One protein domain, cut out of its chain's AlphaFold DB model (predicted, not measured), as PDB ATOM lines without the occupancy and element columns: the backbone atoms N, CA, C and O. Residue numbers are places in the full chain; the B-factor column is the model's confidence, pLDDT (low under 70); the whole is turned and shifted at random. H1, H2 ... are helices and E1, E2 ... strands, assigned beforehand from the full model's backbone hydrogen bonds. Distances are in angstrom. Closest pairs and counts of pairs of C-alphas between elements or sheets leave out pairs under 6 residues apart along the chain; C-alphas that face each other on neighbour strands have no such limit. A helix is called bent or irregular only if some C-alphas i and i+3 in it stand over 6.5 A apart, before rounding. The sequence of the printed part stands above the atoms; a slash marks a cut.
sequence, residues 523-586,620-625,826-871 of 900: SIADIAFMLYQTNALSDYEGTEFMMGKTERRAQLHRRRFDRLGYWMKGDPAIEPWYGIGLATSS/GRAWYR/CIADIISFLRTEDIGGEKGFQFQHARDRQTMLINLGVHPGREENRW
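What this domain is: This is residues 523 to 586, 620 to 625 and 826 to 871 of the 900 residues of an uncharacterized protein of Sodiomyces alkalinus F11 (UniProt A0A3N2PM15). You are looking at a flat, loosely knit slab of short helices and long loops, with H1 and H3 near its middle, set about perpendicular to each other. The two-stranded hairpin E1 and E2 makes one side of the slab, while H2 and H5 lie toward two opposite ends of it, with H4 beside H1. The printed part has 116 residues with five named helices and two named strands, in the order H1 H2 E1 E2 H3 H4 H5; the sheet E1 - E2 is antiparallel. The class is mixed, helices and strands, with 49 residues, under half, in named elements. The whole is only just compact, close to loose, with a radius of gyration of the C-alphas of 15.9 A and spans of 44 by 44 by 19 A.

Where its parts are: Find C-alpha 563 at (-26.353, -43.281, -44.829); from there E1 runs over residues 563 to 568, 13.1 A long. E2, residues 577 to 581, covers 11.0 A. Just before E1 comes H2, residues 549 to 561, 17.1 A long and irregular, with C-alphas 555 and 558 8.0 A apart. H1, residues 524 to 529, begins at C-alpha 524, at (-41.472, -37.554, -54.497). H3 is residues 827 to 833, 10.4 A long, H4 residues 837 to 841, and H5 residues 853 to 859, ending at C-alpha 859, at (-52.412, -44.378, -45.704).

How they stand to each other: Start at the hairpin of E1 and E2, antiparallel with 134 degrees between their directions; N 563 and O 581 are 2.8 A apart and N 567 and O 577 2.9 A, both within hydrogen-bond range. Look next at Phe 529 of H1 and Gly 579 of E2, whose C-alphas, the closest of the two elements, are 7.5 A apart. H1 and H3 touch, about perpendicular at 90 degrees, closest at the C-alphas of Ala 528 and Ile 831, 7.7 A apart. H1 and H4 are close but not clearly touching, closest at the C-alphas of Ala 528 and Ile 839, 6.9 A apart. H2 and H3 are near each other, as are H1 and H5; H2 and H5 are apart. In H1, H4 and H5 every O i to N i+4 pair is within hydrogen-bond range, against 5 of 9 in H2 and 2 of 3 in H3.

The domain as a whole: The two C-alphas farthest apart are those of Ser 585 and Gly 865, 48.3 A. Residues 587 to 619 are not printed, with 38.1 A from C-alpha 586 to C-alpha 620, and neither are 626 to 825, with 18.4 A from C-alpha 625 to C-alpha 826. The links H1 to H2 and H4 to H5 are long. Mean pLDDT of the printed part is 81.7; look for values under 70 at residues 570 to 573, 585 to 586, 620 to 623 and 864 to 867.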
ATOM      1  N   SER A 523     -41.379 -41.707 -57.204       92.75
ATOM      2  CA  SER A 523     -42.117 -40.469 -56.941       92.75
ATOM      3  C   SER A 523     -41.481 -39.652 -55.807       92.75
ATOM      4  O   SER A 523     -40.604 -40.142 -55.092       92.75
ATOM      5  N   ILE A 524     -41.939 -38.412 -55.602       92.69
ATOM      6  CA  ILE A 524     -41.472 -37.554 -54.497       92.69
ATOM      7  C   ILE A 524     -41.827 -38.193 -53.141       92.69
ATOM      8  O   ILE A 524     -41.060 -38.101 -52.185       92.69
ATOM      9  N   ALA A 525     -42.962 -38.896 -53.069       91.69
ATOM     10  CA  ALA A 525     -43.454 -39.507 -51.838       91.69
ATOM     11  C   ALA A 525     -42.523 -40.627 -51.360       91.69
ATOM     12  O   ALA A 525     -42.279 -40.753 -50.163       91.69
ATOM     13  N   ASP A 526     -41.979 -41.412 -52.299       92.06
ATOM     14  CA  ASP A 526     -41.040 -42.498 -51.994       92.06
ATOM     15  C   ASP A 526     -39.768 -41.958 -51.314       92.06
ATOM     16  O   ASP A 526     -39.181 -42.645 -50.485       92.06
ATOM     17  N   ILE A 527     -39.362 -40.721 -51.630       92.69
ATOM     18  CA  ILE A 527     -38.244 -40.024 -50.975       92.69
ATOM     19  C   ILE A 527     -38.688 -39.458 -49.618       92.69
ATOM     20  O   ILE A 527     -37.971 -39.630 -48.639       92.69
ATOM     21  N   ALA A 528     -39.874 -38.846 -49.531       91.44
ATOM     22  CA  ALA A 528     -40.421 -38.302 -48.282       91.44
ATOM     23  C   ALA A 528     -40.568 -39.364 -47.173       91.44
ATOM     24  O   ALA A 528     -40.236 -39.097 -46.020       91.44
ATOM     25  N   PHE A 529     -40.959 -40.591 -47.530       91.44
ATOM     26  CA  PHE A 529     -40.977 -41.746 -46.624       91.44
ATOM     27  C   PHE A 529     -39.607 -42.013 -45.969       91.44
ATOM     28  O   PHE A 529     -39.531 -42.281 -44.773       91.44
ATOM     29  N   MET A 530     -38.504 -41.854 -46.712       91.38
ATOM     30  CA  MET A 530     -37.141 -42.053 -46.187       91.38
ATOM     31  C   MET A 530     -36.697 -40.962 -45.194       91.38
ATOM     32  O   MET A 530     -35.627 -41.087 -44.596       91.38
ATOM     33  N   LEU A 531     -37.486 -39.894 -45.021       89.69
ATOM     34  CA  LEU A 531     -37.186 -38.758 -44.143       89.69
ATOM     35  C   LEU A 531     -37.974 -38.774 -42.827       89.69
ATOM     36  O   LEU A 531     -37.706 -37.931 -41.977       89.69
ATOM     37  N   TYR A 532     -38.903 -39.719 -42.635       83.44
ATOM     38  CA  TYR A 532     -39.896 -39.735 -41.547       83.44
ATOM     39  C   TYR A 532     -39.362 -39.363 -40.145       83.44
ATOM     40  O   TYR A 532     -40.019 -38.610 -39.431       83.44
ATOM     41  N   GLN A 533     -38.169 -39.834 -39.762       81.19
ATOM     42  CA  GLN A 533     -37.506 -39.443 -38.505       81.19
ATOM     43  C   GLN A 533     -36.102 -38.837 -38.706       81.19
ATOM     44  O   GLN A 533     -35.321 -38.804 -37.765       81.19
ATOM     45  N   THR A 534     -35.722 -38.400 -39.914       85.19
ATOM     46  CA  THR A 534     -34.312 -38.112 -40.251       85.19
ATOM     47  C   THR A 534     -33.648 -37.046 -39.367       85.19
ATOM     48  O   THR A 534     -34.124 -35.918 -39.246       85.19
ATOM     49  N   ASN A 535     -32.460 -37.363 -38.839       85.25
ATOM     50  CA  ASN A 535     -31.597 -36.402 -38.143       85.25
ATOM     51  C   ASN A 535     -30.817 -35.462 -39.091       85.25
ATOM     52  O   ASN A 535     -29.858 -34.813 -38.667       85.25
ATOM     53  N   ALA A 536     -31.187 -35.409 -40.377       81.81
ATOM     54  CA  ALA A 536     -30.576 -34.534 -41.376       81.81
ATOM     55  C   ALA A 536     -31.335 -33.219 -41.619       81.81
ATOM     56  O   ALA A 536     -30.739 -32.264 -42.109       81.81
ATOM     57  N   LEU A 537     -32.625 -33.142 -41.268       84.12
ATOM     58  CA  LEU A 537     -33.538 -32.072 -41.710       84.12
ATOM     59  C   LEU A 537     -33.215 -30.666 -41.154       84.12
ATOM     60  O   LEU A 537     -33.648 -29.654 -41.713       84.12
ATOM     61  N   SER A 538     -32.430 -30.593 -40.077       81.50
ATOM     62  CA  SER A 538     -31.878 -29.356 -39.511       81.50
ATOM     63  C   SER A 538     -30.961 -28.622 -40.492       81.50
ATOM     64  O   SER A 538     -31.111 -27.421 -40.702       81.50
ATOM     65  N   ASP A 539     -30.043 -29.351 -41.125       83.00
ATOM     66  CA  ASP A 539     -28.894 -28.796 -41.853       83.00
ATOM     67  C   ASP A 539     -29.280 -28.226 -43.228       83.00
ATOM     68  O   ASP A 539     -28.510 -27.488 -43.839       83.00
ATOM     69  N   TYR A 540     -30.489 -28.539 -43.699       85.62
ATOM     70  CA  TYR A 540     -31.067 -27.988 -44.925       85.62
ATOM     71  C   TYR A 540     -31.618 -26.566 -44.747       85.62
ATOM     72  O   TYR A 540     -32.104 -25.992 -45.722       85.62
ATOM     73  N   GLU A 541     -31.541 -25.965 -43.554       82.62
ATOM     74  CA  GLU A 541     -32.064 -24.616 -43.330       82.62
ATOM     75  C   GLU A 541     -31.468 -23.587 -44.304       82.62
ATOM     76  O   GLU A 541     -30.262 -23.357 -44.346       82.62
ATOM     77  N   GLY A 542     -32.329 -22.948 -45.097       77.31
ATOM     78  CA  GLY A 542     -31.927 -21.943 -46.083       77.31
ATOM     79  C   GLY A 542     -31.470 -22.497 -47.437       77.31
ATOM     80  O   GLY A 542     -31.440 -21.735 -48.405       77.31
ATOM     81  N   THR A 543     -31.208 -23.807 -47.555       83.38
ATOM     82  CA  THR A 543     -30.822 -24.443 -48.835       83.38
ATOM     83  C   THR A 543     -31.880 -24.258 -49.930       83.38
ATOM     84  O   THR A 543     -31.528 -24.156 -51.105       83.38
ATOM     85  N   GLU A 544     -33.147 -24.130 -49.515       81.00
ATOM     86  CA  GLU A 544     -34.349 -23.892 -50.327       81.00
ATOM     87  C   GLU A 544     -34.272 -22.602 -51.166       81.00
ATOM     88  O   GLU A 544     -34.876 -22.510 -52.238       81.00
ATOM     89  N   PHE A 545     -33.518 -21.602 -50.693       78.19
ATOM     90  CA  PHE A 545     -33.337 -20.311 -51.368       78.19
ATOM     91  C   PHE A 545     -32.060 -20.249 -52.220       78.19
ATOM     92  O   PHE A 545     -31.954 -19.405 -53.112       78.19
ATOM     93  N   MET A 546     -31.086 -21.132 -51.969       77.38
ATOM     94  CA  MET A 546     -29.814 -21.151 -52.694       77.38
ATOM     95  C   MET A 546     -30.004 -21.710 -54.101       77.38
ATOM     96  O   MET A 546     -30.470 -22.836 -54.278       77.38
ATOM     97  N   MET A 547     -29.590 -20.967 -55.128       72.06
ATOM     98  CA  MET A 547     -29.669 -21.442 -56.516       72.06
ATOM     99  C   MET A 547     -28.474 -22.324 -56.900       72.06
ATOM    100  O   MET A 547     -28.631 -23.266 -57.685       72.06
ATOM    101  N   GLY A 548     -27.281 -22.044 -56.362       76.75
ATOM    102  CA  GLY A 548     -26.043 -22.717 -56.746       76.75
ATOM    103  C   GLY A 548     -25.960 -24.155 -56.228       76.75
ATOM    104  O   GLY A 548     -25.993 -24.387 -55.024       76.75
ATOM    105  N   LYS A 549     -25.774 -25.147 -57.116       81.25
ATOM    106  CA  LYS A 549     -25.499 -26.537 -56.682       81.25
ATOM    107  C   LYS A 549     -24.139 -26.664 -55.971       81.25
ATOM    108  O   LYS A 549     -23.977 -27.542 -55.131       81.25
ATOM    109  N   THR A 550     -23.173 -25.802 -56.290       81.00
ATOM    110  CA  THR A 550     -21.881 -25.696 -55.588       81.00
ATOM    111  C   THR A 550     -22.055 -25.118 -54.185       81.00
ATOM    112  O   THR A 550     -21.682 -25.768 -53.218       81.00
ATOM    113  N   GLU A 551     -22.704 -23.957 -54.083       80.88
ATOM    114  CA  GLU A 551     -23.060 -23.265 -52.835       80.88
ATOM    115  C   GLU A 551     -23.823 -24.191 -51.866       80.88
ATOM    116  O   GLU A 551     -23.362 -24.448 -50.755       80.88
ATOM    117  N   ARG A 552     -24.914 -24.819 -52.330       84.75
ATOM    118  CA  ARG A 552     -25.719 -25.762 -51.532       84.75
ATOM    119  C   ARG A 552     -24.918 -26.992 -51.072       84.75
ATOM    120  O   ARG A 552     -25.147 -27.493 -49.975       84.75
ATOM    121  N   ARG A 553     -23.961 -27.476 -51.878       85.50
ATOM    122  CA  ARG A 553     -23.063 -28.599 -51.524       85.50
ATOM    123  C   ARG A 553     -21.956 -28.189 -50.546       85.50
ATOM    124  O   ARG A 553     -21.507 -29.036 -49.781       85.50
ATOM    125  N   ALA A 554     -21.543 -26.921 -50.545       80.62
ATOM    126  CA  ALA A 554     -20.636 -26.367 -49.540       80.62
ATOM    127  C   ALA A 554     -21.350 -26.170 -48.190       80.62
ATOM    128  O   ALA A 554     -20.817 -26.577 -47.158       80.62
ATOM    129  N   GLN A 555     -22.589 -25.656 -48.185       82.12
ATOM    130  CA  GLN A 555     -23.402 -25.599 -46.963       82.12
ATOM    131  C   GLN A 555     -23.608 -27.008 -46.377       82.12
ATOM    132  O   GLN A 555     -23.290 -27.255 -45.217       82.12
ATOM    133  N   LEU A 556     -24.052 -27.962 -47.200       84.50
ATOM    134  CA  LEU A 556     -24.322 -29.346 -46.800       84.50
ATOM    135  C   LEU A 556     -23.060 -30.241 -46.722       84.50
ATOM    136  O   LEU A 556     -23.164 -31.462 -46.860       84.50
ATOM    137  N   HIS A 557     -21.864 -29.683 -46.486       80.44
ATOM    138  CA  HIS A 557     -20.609 -30.454 -46.433       80.44
ATOM    139  C   HIS A 557     -20.648 -31.600 -45.404       80.44
ATOM    140  O   HIS A 557     -20.166 -32.697 -45.693       80.44
ATOM    141  N   ARG A 558     -21.294 -31.391 -44.246       77.75
ATOM    142  CA  ARG A 558     -21.464 -32.412 -43.190       77.75
ATOM    143  C   ARG A 558     -22.278 -33.625 -43.654       77.75
ATOM    144  O   ARG A 558     -22.029 -34.741 -43.212       77.75
ATOM    145  N   ARG A 559     -23.199 -33.417 -44.600       83.25
ATOM    146  CA  ARG A 559     -24.137 -34.423 -45.131       83.25
ATOM    147  C   ARG A 559     -23.616 -35.156 -46.374       83.25
ATOM    148  O   ARG A 559     -24.322 -35.954 -46.982       83.25
ATOM    149  N   ARG A 560     -22.333 -34.973 -46.721       81.75
ATOM    150  CA  ARG A 560     -21.637 -35.755 -47.767       81.75
ATOM    151  C   ARG A 560     -21.493 -37.246 -47.433       81.75
ATOM    152  O   ARG A 560     -21.137 -38.003 -48.331       81.75
ATOM    153  N   PHE A 561     -21.758 -37.654 -46.191       85.75
ATOM    154  CA  PHE A 561     -21.565 -39.020 -45.687       85.75
ATOM    155  C   PHE A 561     -22.853 -39.690 -45.174       85.75
ATOM    156  O   PHE A 561     -22.774 -40.768 -44.573       85.75
ATOM    157  N   ASP A 562     -24.016 -39.066 -45.393       87.94
ATOM    158  CA  ASP A 562     -25.319 -39.587 -44.969       87.94
ATOM    159  C   ASP A 562     -25.536 -41.025 -45.473       87.94
ATOM    160  O   ASP A 562     -25.195 -41.387 -46.605       87.94
ATOM    161  N   ARG A 563     -26.086 -41.864 -44.594       90.19
ATOM    162  CA  ARG A 563     -26.353 -43.281 -44.829       90.19
ATOM    163  C   ARG A 563     -27.843 -43.509 -45.061       90.19
ATOM    164  O   ARG A 563     -28.682 -42.901 -44.403       90.19
ATOM    165  N   LEU A 564     -28.151 -44.461 -45.934       91.75
ATOM    166  CA  LEU A 564     -29.476 -45.051 -46.099       91.75
ATOM    167  C   LEU A 564     -29.513 -46.445 -45.453       91.75
ATOM    168  O   LEU A 564     -28.570 -47.223 -45.609       91.75
ATOM    169  N   GLY A 565     -30.595 -46.773 -44.746       90.50
ATOM    170  CA  GLY A 565     -30.848 -48.132 -44.264       90.50
ATOM    171  C   GLY A 565     -31.666 -48.186 -42.978       90.50
ATOM    172  O   GLY A 565     -32.460 -47.288 -42.704       90.50
ATOM    173  N   TYR A 566     -31.462 -49.252 -42.201       89.94
ATOM    174  CA  TYR A 566     -32.071 -49.430 -40.885       89.94
ATOM    175  C   TYR A 566     -31.246 -48.774 -39.769       89.94
ATOM    176  O   TYR A 566     -30.012 -48.823 -39.765       89.94
ATOM    177  N   TRP A 567     -31.951 -48.201 -38.799       88.19
ATOM    178  CA  TRP A 567     -31.414 -47.454 -37.663       88.19
ATOM    179  C   TRP A 567     -32.047 -47.922 -36.355       88.19
ATOM    180  O   TRP A 567     -33.159 -48.444 -36.350       88.19
ATOM    181  N   MET A 568     -31.340 -47.706 -35.248       85.44
ATOM    182  CA  MET A 568     -31.833 -47.898 -33.886       85.44
ATOM    183  C   MET A 568     -31.337 -46.745 -32.999       85.44
ATOM    184  O   MET A 568     -30.311 -46.125 -33.302       85.44
ATOM    185  N   LYS A 569     -32.051 -46.452 -31.907       82.81
ATOM    186  CA  LYS A 569     -31.557 -45.567 -30.837       82.81
ATOM    187  C   LYS A 569     -30.672 -46.351 -29.854       82.81
ATOM    188  O   LYS A 569     -30.504 -47.561 -30.011       82.81
ATOM    189  N   GLY A 570     -30.106 -45.667 -28.856       66.44
ATOM    190  CA  GLY A 570     -29.392 -46.314 -27.748       66.44
ATOM    191  C   GLY A 570     -30.290 -47.271 -26.956       66.44
ATOM    192  O   GLY A 570     -29.868 -48.379 -26.623       66.44
ATOM    193  N   ASP A 571     -31.549 -46.880 -26.740       69.88
ATOM    194  CA  ASP A 571     -32.537 -47.667 -26.001       69.88
ATOM    195  C   ASP A 571     -32.912 -48.980 -26.720       69.88
ATOM    196  O   ASP A 571     -33.403 -48.946 -27.855       69.88
ATOM    197  N   PRO A 572     -32.807 -50.148 -26.053       64.56
ATOM    198  CA  PRO A 572     -33.215 -51.430 -26.629       64.56
ATOM    199  C   PRO A 572     -34.739 -51.576 -26.787       64.56
ATOM    200  O   PRO A 572     -35.185 -52.475 -27.492       64.56
ATOM    201  N   ALA A 573     -35.530 -50.709 -26.143       67.50
ATOM    202  CA  ALA A 573     -36.993 -50.729 -26.180       67.50
ATOM    203  C   ALA A 573     -37.604 -50.071 -27.434       67.50
ATOM    204  O   ALA A 573     -38.813 -50.152 -27.638       67.50
ATOM    205  N   ILE A 574     -36.797 -49.394 -28.261       74.94
ATOM    206  CA  ILE A 574     -37.282 -48.639 -29.422       74.94
ATOM    207  C   ILE A 574     -37.098 -49.476 -30.693       74.94
ATOM    208  O   ILE A 574     -35.977 -49.855 -31.041       74.94
ATOM    209  N   GLU A 575     -38.207 -49.745 -31.390       80.56
ATOM    210  CA  GLU A 575     -38.210 -50.478 -32.661       80.56
ATOM    211  C   GLU A 575     -37.251 -49.844 -33.688       80.56
ATOM    212  O   GLU A 575     -37.232 -48.616 -33.838       80.56
ATOM    213  N   PRO A 576     -36.486 -50.652 -34.447       86.12
ATOM    214  CA  PRO A 576     -35.747 -50.151 -35.595       86.12
ATOM    215  C   PRO A 576     -36.650 -49.464 -36.626       86.12
ATOM    216  O   PRO A 576     -37.775 -49.889 -36.884       86.12
ATOM    217  N   TRP A 577     -36.130 -48.435 -37.292       87.94
ATOM    218  CA  TRP A 577     -36.814 -47.772 -38.406       87.94
ATOM    219  C   TRP A 577     -35.910 -47.675 -39.632       87.94
ATOM    220  O   TRP A 577     -34.685 -47.773 -39.547       87.94
ATOM    221  N   TYR A 578     -36.528 -47.483 -40.792       90.75
ATOM    222  CA  TYR A 578     -35.849 -47.260 -42.065       90.75
ATOM    223  C   TYR A 578     -35.763 -45.760 -42.385       90.75
ATOM    224  O   TYR A 578     -36.723 -45.023 -42.151       90.75
ATOM    225  N   GLY A 579     -34.640 -45.302 -42.946       90.69
ATOM    226  CA  GLY A 579     -34.521 -43.935 -43.458       90.69
ATOM    227  C   GLY A 579     -33.100 -43.482 -43.800       90.69
ATOM    228  O   GLY A 579     -32.131 -44.243 -43.717       90.69
ATOM    229  N   ILE A 580     -32.991 -42.210 -44.185       91.31
ATOM    230  CA  ILE A 580     -31.723 -41.492 -44.374       91.31
ATOM    231  C   ILE A 580     -31.312 -40.841 -43.046       91.31
ATOM    232  O   ILE A 580     -32.150 -40.261 -42.353       91.31
ATOM    233  N   GLY A 581     -30.028 -40.889 -42.697       88.19
ATOM    234  CA  GLY A 581     -29.490 -40.199 -41.523       88.19
ATOM    235  C   GLY A 581     -27.967 -40.253 -41.428       88.19
ATOM    236  O   GLY A 581     -27.295 -40.903 -42.230       88.19
ATOM    237  N   LEU A 582     -27.414 -39.583 -40.419       85.56
ATOM    238  CA  LEU A 582     -25.988 -39.610 -40.093       85.56
ATOM    239  C   LEU A 582     -25.775 -40.280 -38.729       85.56
ATOM    240  O   LEU A 582     -26.520 -40.030 -37.782       85.56
ATOM    241  N   ALA A 583     -24.764 -41.142 -38.617       80.50
ATOM    242  CA  ALA A 583     -24.436 -41.790 -37.350       80.50
ATOM    243  C   ALA A 583     -23.850 -40.765 -36.369       80.50
ATOM    244  O   ALA A 583     -22.917 -40.042 -36.709       80.50
ATOM    245  N   THR A 584     -24.346 -40.730 -35.136       72.56
ATOM    246  CA  THR A 584     -23.909 -39.772 -34.098       72.56
ATOM    247  C   THR A 584     -22.434 -39.909 -33.724       72.56
ATOM    248  O   THR A 584     -21.769 -38.913 -33.456       72.56
ATOM    249  N   SER A 585     -21.873 -41.120 -33.786       61.41
ATOM    250  CA  SER A 585     -20.425 -41.328 -33.636       61.41
ATOM    251  C   SER A 585     -19.607 -40.642 -34.740       61.41
ATOM    252  O   SER A 585     -18.475 -40.245 -34.490       61.41
ATOM    253  N   SER A 586     -20.185 -40.438 -35.930       59.34
ATOM    254  CA  SER A 586     -19.581 -39.688 -37.040       59.34
ATOM    255  C   SER A 586     -19.799 -38.170 -36.961       59.34
ATOM    256  O   SER A 586     -19.203 -37.459 -37.761       59.34
ATOM    257  N   GLY A 620     -44.561 -13.985 -52.271       56.19
ATOM    258  CA  GLY A 620     -44.527 -15.415 -52.601       56.19
ATOM    259  C   GLY A 620     -44.073 -15.743 -54.030       56.19
ATOM    260  O   GLY A 620     -44.000 -16.914 -54.394       56.19
ATOM    261  N   ARG A 621     -43.776 -14.732 -54.857       57.81
ATOM    262  CA  ARG A 621     -43.404 -14.881 -56.277       57.81
ATOM    263  C   ARG A 621     -41.901 -14.716 -56.519       57.81
ATOM    264  O   ARG A 621     -41.385 -15.316 -57.462       57.81
ATOM    265  N   ALA A 622     -41.213 -13.989 -55.635       58.59
ATOM    266  CA  ALA A 622     -39.798 -13.617 -55.699       58.59
ATOM    267  C   ALA A 622     -38.855 -14.750 -56.103       58.59
ATOM    268  O   ALA A 622     -37.957 -14.562 -56.923       58.59
ATOM    269  N   TRP A 623     -39.047 -15.913 -55.486       69.38
ATOM    270  CA  TRP A 623     -38.086 -17.008 -55.427       69.38
ATOM    271  C   TRP A 623     -38.282 -18.040 -56.551       69.38
ATOM    272  O   TRP A 623     -37.345 -18.767 -56.862       69.38
ATOM    273  N   TYR A 624     -39.416 -18.033 -57.266       75.81
ATOM    274  CA  TYR A 624     -39.681 -18.882 -58.442       75.81
ATOM    275  C   TYR A 624     -38.896 -18.424 -59.696       75.81
ATOM    276  O   TYR A 624     -39.468 -17.995 -60.707       75.81
ATOM    277  N   ARG A 625     -37.561 -18.492 -59.626       78.62
ATOM    278  CA  ARG A 625     -36.623 -18.015 -60.660       78.62
ATOM    279  C   ARG A 625     -35.977 -19.142 -61.465       78.62
ATOM    280  O   ARG A 625     -35.681 -18.935 -62.642       78.62
ATOM    281  N   CYS A 826     -30.647 -33.843 -57.783       90.88
ATOM    282  CA  CYS A 826     -30.070 -34.821 -56.859       90.88
ATOM    283  C   CYS A 826     -30.922 -34.928 -55.592       90.88
ATOM    284  O   CYS A 826     -31.793 -34.091 -55.367       90.88
ATOM    285  N   ILE A 827     -30.684 -35.940 -54.755       92.06
ATOM    286  CA  ILE A 827     -31.528 -36.199 -53.579       92.06
ATOM    287  C   ILE A 827     -31.486 -35.014 -52.600       92.06
ATOM    288  O   ILE A 827     -32.543 -34.592 -52.141       92.06
ATOM    289  N   ALA A 828     -30.319 -34.387 -52.394       90.94
ATOM    290  CA  ALA A 828     -30.191 -33.142 -51.616       90.94
ATOM    291  C   ALA A 828     -31.165 -32.032 -52.061       90.94
ATOM    292  O   ALA A 828     -31.729 -31.326 -51.228       90.94
ATOM    293  N   ASP A 829     -31.383 -31.890 -53.375       90.69
ATOM    294  CA  ASP A 829     -32.285 -30.877 -53.932       90.69
ATOM    295  C   ASP A 829     -33.751 -31.169 -53.567       90.69
ATOM    296  O   ASP A 829     -34.550 -30.254 -53.407       90.69
ATOM    297  N   ILE A 830     -34.118 -32.448 -53.461       92.38
ATOM    298  CA  ILE A 830     -35.487 -32.874 -53.159       92.38
ATOM    299  C   ILE A 830     -35.732 -32.814 -51.645       92.38
ATOM    300  O   ILE A 830     -36.780 -32.325 -51.235       92.38
ATOM    301  N   ILE A 831     -34.760 -33.221 -50.814       91.75
ATOM    302  CA  ILE A 831     -34.856 -33.117 -49.344       91.75
ATOM    303  C   ILE A 831     -35.033 -31.660 -48.899       91.75
ATOM    304  O   ILE A 831     -35.836 -31.404 -48.007       91.75
ATOM    305  N   SER A 832     -34.366 -30.711 -49.566       89.81
ATOM    306  CA  SER A 832     -34.541 -29.269 -49.335       89.81
ATOM    307  C   SER A 832     -36.022 -28.849 -49.334       89.81
ATOM    308  O   SER A 832     -36.503 -28.264 -48.370       89.81
ATOM    309  N   PHE A 833     -36.806 -29.270 -50.333       90.50
ATOM    310  CA  PHE A 833     -38.248 -28.977 -50.400       90.50
ATOM    311  C   PHE A 833     -39.135 -29.897 -49.540       90.50
ATOM    312  O   PHE A 833     -40.338 -29.660 -49.427       90.50
ATOM    313  N   LEU A 834     -38.565 -30.929 -48.914       90.19
ATOM    314  CA  LEU A 834     -39.242 -31.835 -47.979       90.19
ATOM    315  C   LEU A 834     -38.934 -31.494 -46.505       90.19
ATOM    316  O   LEU A 834     -39.245 -32.272 -45.607       90.19
ATOM    317  N   ARG A 835     -38.376 -30.309 -46.227       86.81
ATOM    318  CA  ARG A 835     -38.004 -29.819 -44.886       86.81
ATOM    319  C   ARG A 835     -39.192 -29.415 -43.981       86.81
ATOM    320  O   ARG A 835     -39.094 -28.502 -43.169       86.81
ATOM    321  N   THR A 836     -40.350 -30.054 -44.139       82.69
ATOM    322  CA  THR A 836     -41.614 -29.649 -43.497       82.69
ATOM    323  C   THR A 836     -42.048 -30.638 -42.413       82.69
ATOM    324  O   THR A 836     -42.160 -31.833 -42.669       82.69
ATOM    325  N   GLU A 837     -42.387 -30.130 -41.223       78.31
ATOM    326  CA  GLU A 837     -42.902 -30.908 -40.075       78.31
ATOM    327  C   GLU A 837     -44.106 -31.803 -40.419       78.31
ATOM    328  O   GLU A 837     -44.221 -32.916 -39.908       78.31
ATOM    329  N   ASP A 838     -44.982 -31.346 -41.320       81.00
ATOM    330  CA  ASP A 838     -46.153 -32.095 -41.785       81.00
ATOM    331  C   ASP A 838     -45.780 -33.450 -42.436       81.00
ATOM    332  O   ASP A 838     -46.622 -34.341 -42.482       81.00
ATOM    333  N   ILE A 839     -44.529 -33.654 -42.880       82.25
ATOM    334  CA  ILE A 839     -44.045 -34.943 -43.410       82.25
ATOM    335  C   ILE A 839     -43.731 -35.939 -42.285       82.25
ATOM    336  O   ILE A 839     -44.085 -37.110 -42.397       82.25
ATOM    337  N   GLY A 840     -43.138 -35.491 -41.173       77.38
ATOM    338  CA  GLY A 840     -42.944 -36.339 -39.986       77.38
ATOM    339  C   GLY A 840     -44.266 -36.667 -39.276       77.38
ATOM    340  O   GLY A 840     -44.447 -37.761 -38.736       77.38
ATOM    341  N   GLY A 841     -45.222 -35.732 -39.314       79.94
ATOM    342  CA  GLY A 841     -46.550 -35.900 -38.720       79.94
ATOM    343  C   GLY A 841     -47.515 -36.806 -39.501       79.94
ATOM    344  O   GLY A 841     -48.473 -37.310 -38.914       79.94
ATOM    345  N   GLU A 842     -47.305 -37.031 -40.802       84.69
ATOM    346  CA  GLU A 842     -48.272 -37.755 -41.634       84.69
ATOM    347  C   GLU A 842     -48.185 -39.276 -41.458       84.69
ATOM    348  O   GLU A 842     -47.164 -39.890 -41.772       84.69
ATOM    349  N   LYS A 843     -49.302 -39.915 -41.076       79.56
ATOM    350  CA  LYS A 843     -49.397 -41.378 -40.881       79.56
ATOM    351  C   LYS A 843     -48.915 -42.191 -42.090       79.56
ATOM    352  O   LYS A 843     -48.345 -43.264 -41.916       79.56
ATOM    353  N   GLY A 844     -49.106 -41.674 -43.305       79.38
ATOM    354  CA  GLY A 844     -48.674 -42.317 -44.548       79.38
ATOM    355  C   GLY A 844     -47.164 -42.398 -44.774       79.38
ATOM    356  O   GLY A 844     -46.737 -43.257 -45.539       79.38
ATOM    357  N   PHE A 845     -46.353 -41.573 -44.103       84.25
ATOM    358  CA  PHE A 845     -44.889 -41.650 -44.189       84.25
ATOM    359  C   PHE A 845     -44.253 -42.447 -43.040       84.25
ATOM    360  O   PHE A 845     -43.056 -42.717 -43.076       84.25
ATOM    361  N   GLN A 846     -45.025 -42.861 -42.032       84.25
ATOM    362  CA  GLN A 846     -44.476 -43.499 -40.835       84.25
ATOM    363  C   GLN A 846     -44.122 -44.966 -41.095       84.25
ATOM    364  O   GLN A 846     -44.998 -45.762 -41.428       84.25
ATOM    365  N   PHE A 847     -42.858 -45.347 -40.876       79.56
ATOM    366  CA  PHE A 847     -42.360 -46.705 -41.145       79.56
ATOM    367  C   PHE A 847     -43.206 -47.810 -40.479       79.56
ATOM    368  O   PHE A 847     -43.548 -48.798 -41.125       79.56
ATOM    369  N   GLN A 848     -43.624 -47.607 -39.223       75.12
ATOM    370  CA  GLN A 848     -44.497 -48.536 -38.487       75.12
ATOM    371  C   GLN A 848     -45.842 -48.791 -39.189       75.12
ATOM    372  O   GLN A 848     -46.353 -49.907 -39.157       75.12
ATOM    373  N   HIS A 849     -46.402 -47.772 -39.848       71.44
ATOM    374  CA  HIS A 849     -47.699 -47.838 -40.524       71.44
ATOM    375  C   HIS A 849     -47.592 -48.255 -42.002       71.44
ATOM    376  O   HIS A 849     -48.589 -48.676 -42.585       71.44
ATOM    377  N   ALA A 850     -46.416 -48.123 -42.624       75.50
ATOM    378  CA  ALA A 850     -46.217 -48.252 -44.068       75.50
ATOM    379  C   ALA A 850     -44.979 -49.106 -44.413       75.50
ATOM    380  O   ALA A 850     -44.023 -48.630 -45.023       75.50
ATOM    381  N   ARG A 851     -45.004 -50.392 -44.031       78.94
ATOM    382  CA  ARG A 851     -43.930 -51.363 -44.336       78.94
ATOM    383  C   ARG A 851     -43.852 -51.761 -45.820       78.94
ATOM    384  O   ARG A 851     -42.783 -52.150 -46.278       78.94
ATOM    385  N   ASP A 852     -44.948 -51.629 -46.573       84.31
ATOM    386  CA  ASP A 852     -44.979 -51.761 -48.036       84.31
ATOM    387  C   ASP A 852     -45.545 -50.498 -48.711       84.31
ATOM    388  O   ASP A 852     -46.348 -49.748 -48.143       84.31
ATOM    389  N   ARG A 853     -45.159 -50.298 -49.975       86.81
ATOM    390  CA  ARG A 853     -45.591 -49.186 -50.817       86.81
ATOM    391  C   ARG A 853     -47.104 -49.162 -51.054       86.81
ATOM    392  O   ARG A 853     -47.663 -48.077 -51.190       86.81
ATOM    393  N   GLN A 854     -47.800 -50.300 -51.103       84.69
ATOM    394  CA  GLN A 854     -49.264 -50.300 -51.226       84.69
ATOM    395  C   GLN A 854     -49.921 -49.757 -49.953       84.69
ATOM    396  O   GLN A 854     -50.800 -48.900 -50.036       84.69
ATOM    397  N   THR A 855     -49.439 -50.165 -48.778       85.56
ATOM    398  CA  THR A 855     -49.895 -49.631 -47.484       85.56
ATOM    399  C   THR A 855     -49.635 -48.126 -47.379       85.56
ATOM    400  O   THR A 855     -50.507 -47.375 -46.948       85.56
ATOM    401  N   MET A 856     -48.477 -47.662 -47.856       87.94
ATOM    402  CA  MET A 856     -48.135 -46.240 -47.953       87.94
ATOM    403  C   MET A 856     -49.134 -45.445 -48.820       87.94
ATOM    404  O   MET A 856     -49.613 -44.395 -48.392       87.94
ATOM    405  N   LEU A 857     -49.490 -45.943 -50.015       86.56
ATOM    406  CA  LEU A 857     -50.484 -45.310 -50.903       86.56
ATOM    407  C   LEU A 857     -51.851 -45.163 -50.216       86.56
ATOM    408  O   LEU A 857     -52.461 -44.093 -50.260       86.56
ATOM    409  N   ILE A 858     -52.302 -46.237 -49.565       85.25
ATOM    410  CA  ILE A 858     -53.574 -46.299 -48.838       85.25
ATOM    411  C   ILE A 858     -53.569 -45.274 -47.696       85.25
ATOM    412  O   ILE A 858     -54.446 -44.414 -47.635       85.25
ATOM    413  N   ASN A 859     -52.535 -45.284 -46.850       84.69
ATOM    414  CA  ASN A 859     -52.412 -44.378 -45.704       84.69
ATOM    415  C   ASN A 859     -52.269 -42.896 -46.102       84.69
ATOM    416  O   ASN A 859     -52.693 -42.021 -45.350       84.69
ATOM    417  N   LEU A 860     -51.711 -42.597 -47.282       83.31
ATOM    418  CA  LEU A 860     -51.690 -41.241 -47.846       83.31
ATOM    419  C   LEU A 860     -53.061 -40.778 -48.373       83.31
ATOM    420  O   LEU A 860     -53.199 -39.616 -48.757       83.31
ATOM    421  N   GLY A 861     -54.089 -41.630 -48.344       76.25
ATOM    422  CA  GLY A 861     -55.468 -41.285 -48.688       76.25
ATOM    423  C   GLY A 861     -55.887 -41.662 -50.109       76.25
ATOM    424  O   GLY A 861     -56.922 -41.180 -50.565       76.25
ATOM    425  N   VAL A 862     -55.131 -42.516 -50.811       78.75
ATOM    426  CA  VAL A 862     -55.524 -43.035 -52.134       78.75
ATOM    427  C   VAL A 862     -56.533 -44.176 -51.957       78.75
ATOM    428  O   VAL A 862     -56.209 -45.354 -52.088       78.75
ATOM    429  N   HIS A 863     -57.777 -43.814 -51.633       72.38
ATOM    430  CA  HIS A 863     -58.903 -44.740 -51.478       72.38
ATOM    431  C   HIS A 863     -59.958 -44.526 -52.578       72.38
ATOM    432  O   HIS A 863     -60.369 -43.384 -52.804       72.38
ATOM    433  N   PRO A 864     -60.494 -45.591 -53.206       59.16
ATOM    434  CA  PRO A 864     -61.679 -45.459 -54.047       59.16
ATOM    435  C   PRO A 864     -62.876 -45.010 -53.192       59.16
ATOM    436  O   PRO A 864     -63.252 -45.684 -52.238       59.16
ATOM    437  N   GLY A 865     -63.469 -43.860 -53.530       60.88
ATOM    438  CA  GLY A 865     -64.676 -43.337 -52.873       60.88
ATOM    439  C   GLY A 865     -64.461 -42.376 -51.692       60.88
ATOM    440  O   GLY A 865     -65.448 -41.964 -51.088       60.88
ATOM    441  N   ARG A 866     -63.224 -41.973 -51.368       69.62
ATOM    442  CA  ARG A 866     -62.937 -40.931 -50.357       69.62
ATOM    443  C   ARG A 866     -62.266 -39.715 -51.001       69.62
ATOM    444  O   ARG A 866     -61.597 -39.852 -52.021       69.62
ATOM    445  N   GLU A 867     -62.422 -38.528 -50.410       69.88
ATOM    446  CA  GLU A 867     -61.606 -37.367 -50.794       69.88
ATOM    447  C   GLU A 867     -60.115 -37.669 -50.572       69.88
ATOM    448  O   GLU A 867     -59.703 -37.990 -49.455       69.88
ATOM    449  N   GLU A 868     -59.304 -37.541 -51.625       80.88
ATOM    450  CA  GLU A 868     -57.846 -37.615 -51.512       80.88
ATOM    451  C   GLU A 868     -57.292 -36.442 -50.689       80.88
ATOM    452  O   GLU A 868     -57.761 -35.304 -50.792       80.88
ATOM    453  N   ASN A 869     -56.213 -36.692 -49.943       83.94
ATOM    454  CA  ASN A 869     -55.447 -35.620 -49.313       83.94
ATOM    455  C   ASN A 869     -54.907 -34.645 -50.372       83.94
ATOM    456  O   ASN A 869     -54.354 -35.060 -51.392       83.94
ATOM    457  N   ARG A 870     -55.024 -33.338 -50.110       87.81
ATOM    458  CA  ARG A 870     -54.428 -32.294 -50.952       87.81
ATOM    459  C   ARG A 870     -53.105 -31.807 -50.370       87.81
ATOM    460  O   ARG A 870     -52.960 -31.677 -49.156       87.81
ATOM    461  N   TRP A 871     -52.163 -31.506 -51.252       89.38
ATOM    462  CA  TRP A 871     -50.835 -30.997 -50.923       89.38
ATOM    463  C   TRP A 871     -50.484 -29.809 -51.814       89.38
ATOM    464  O   TRP A 871     -50.947 -29.714 -52.951       89.38
TER     465      TRP A 871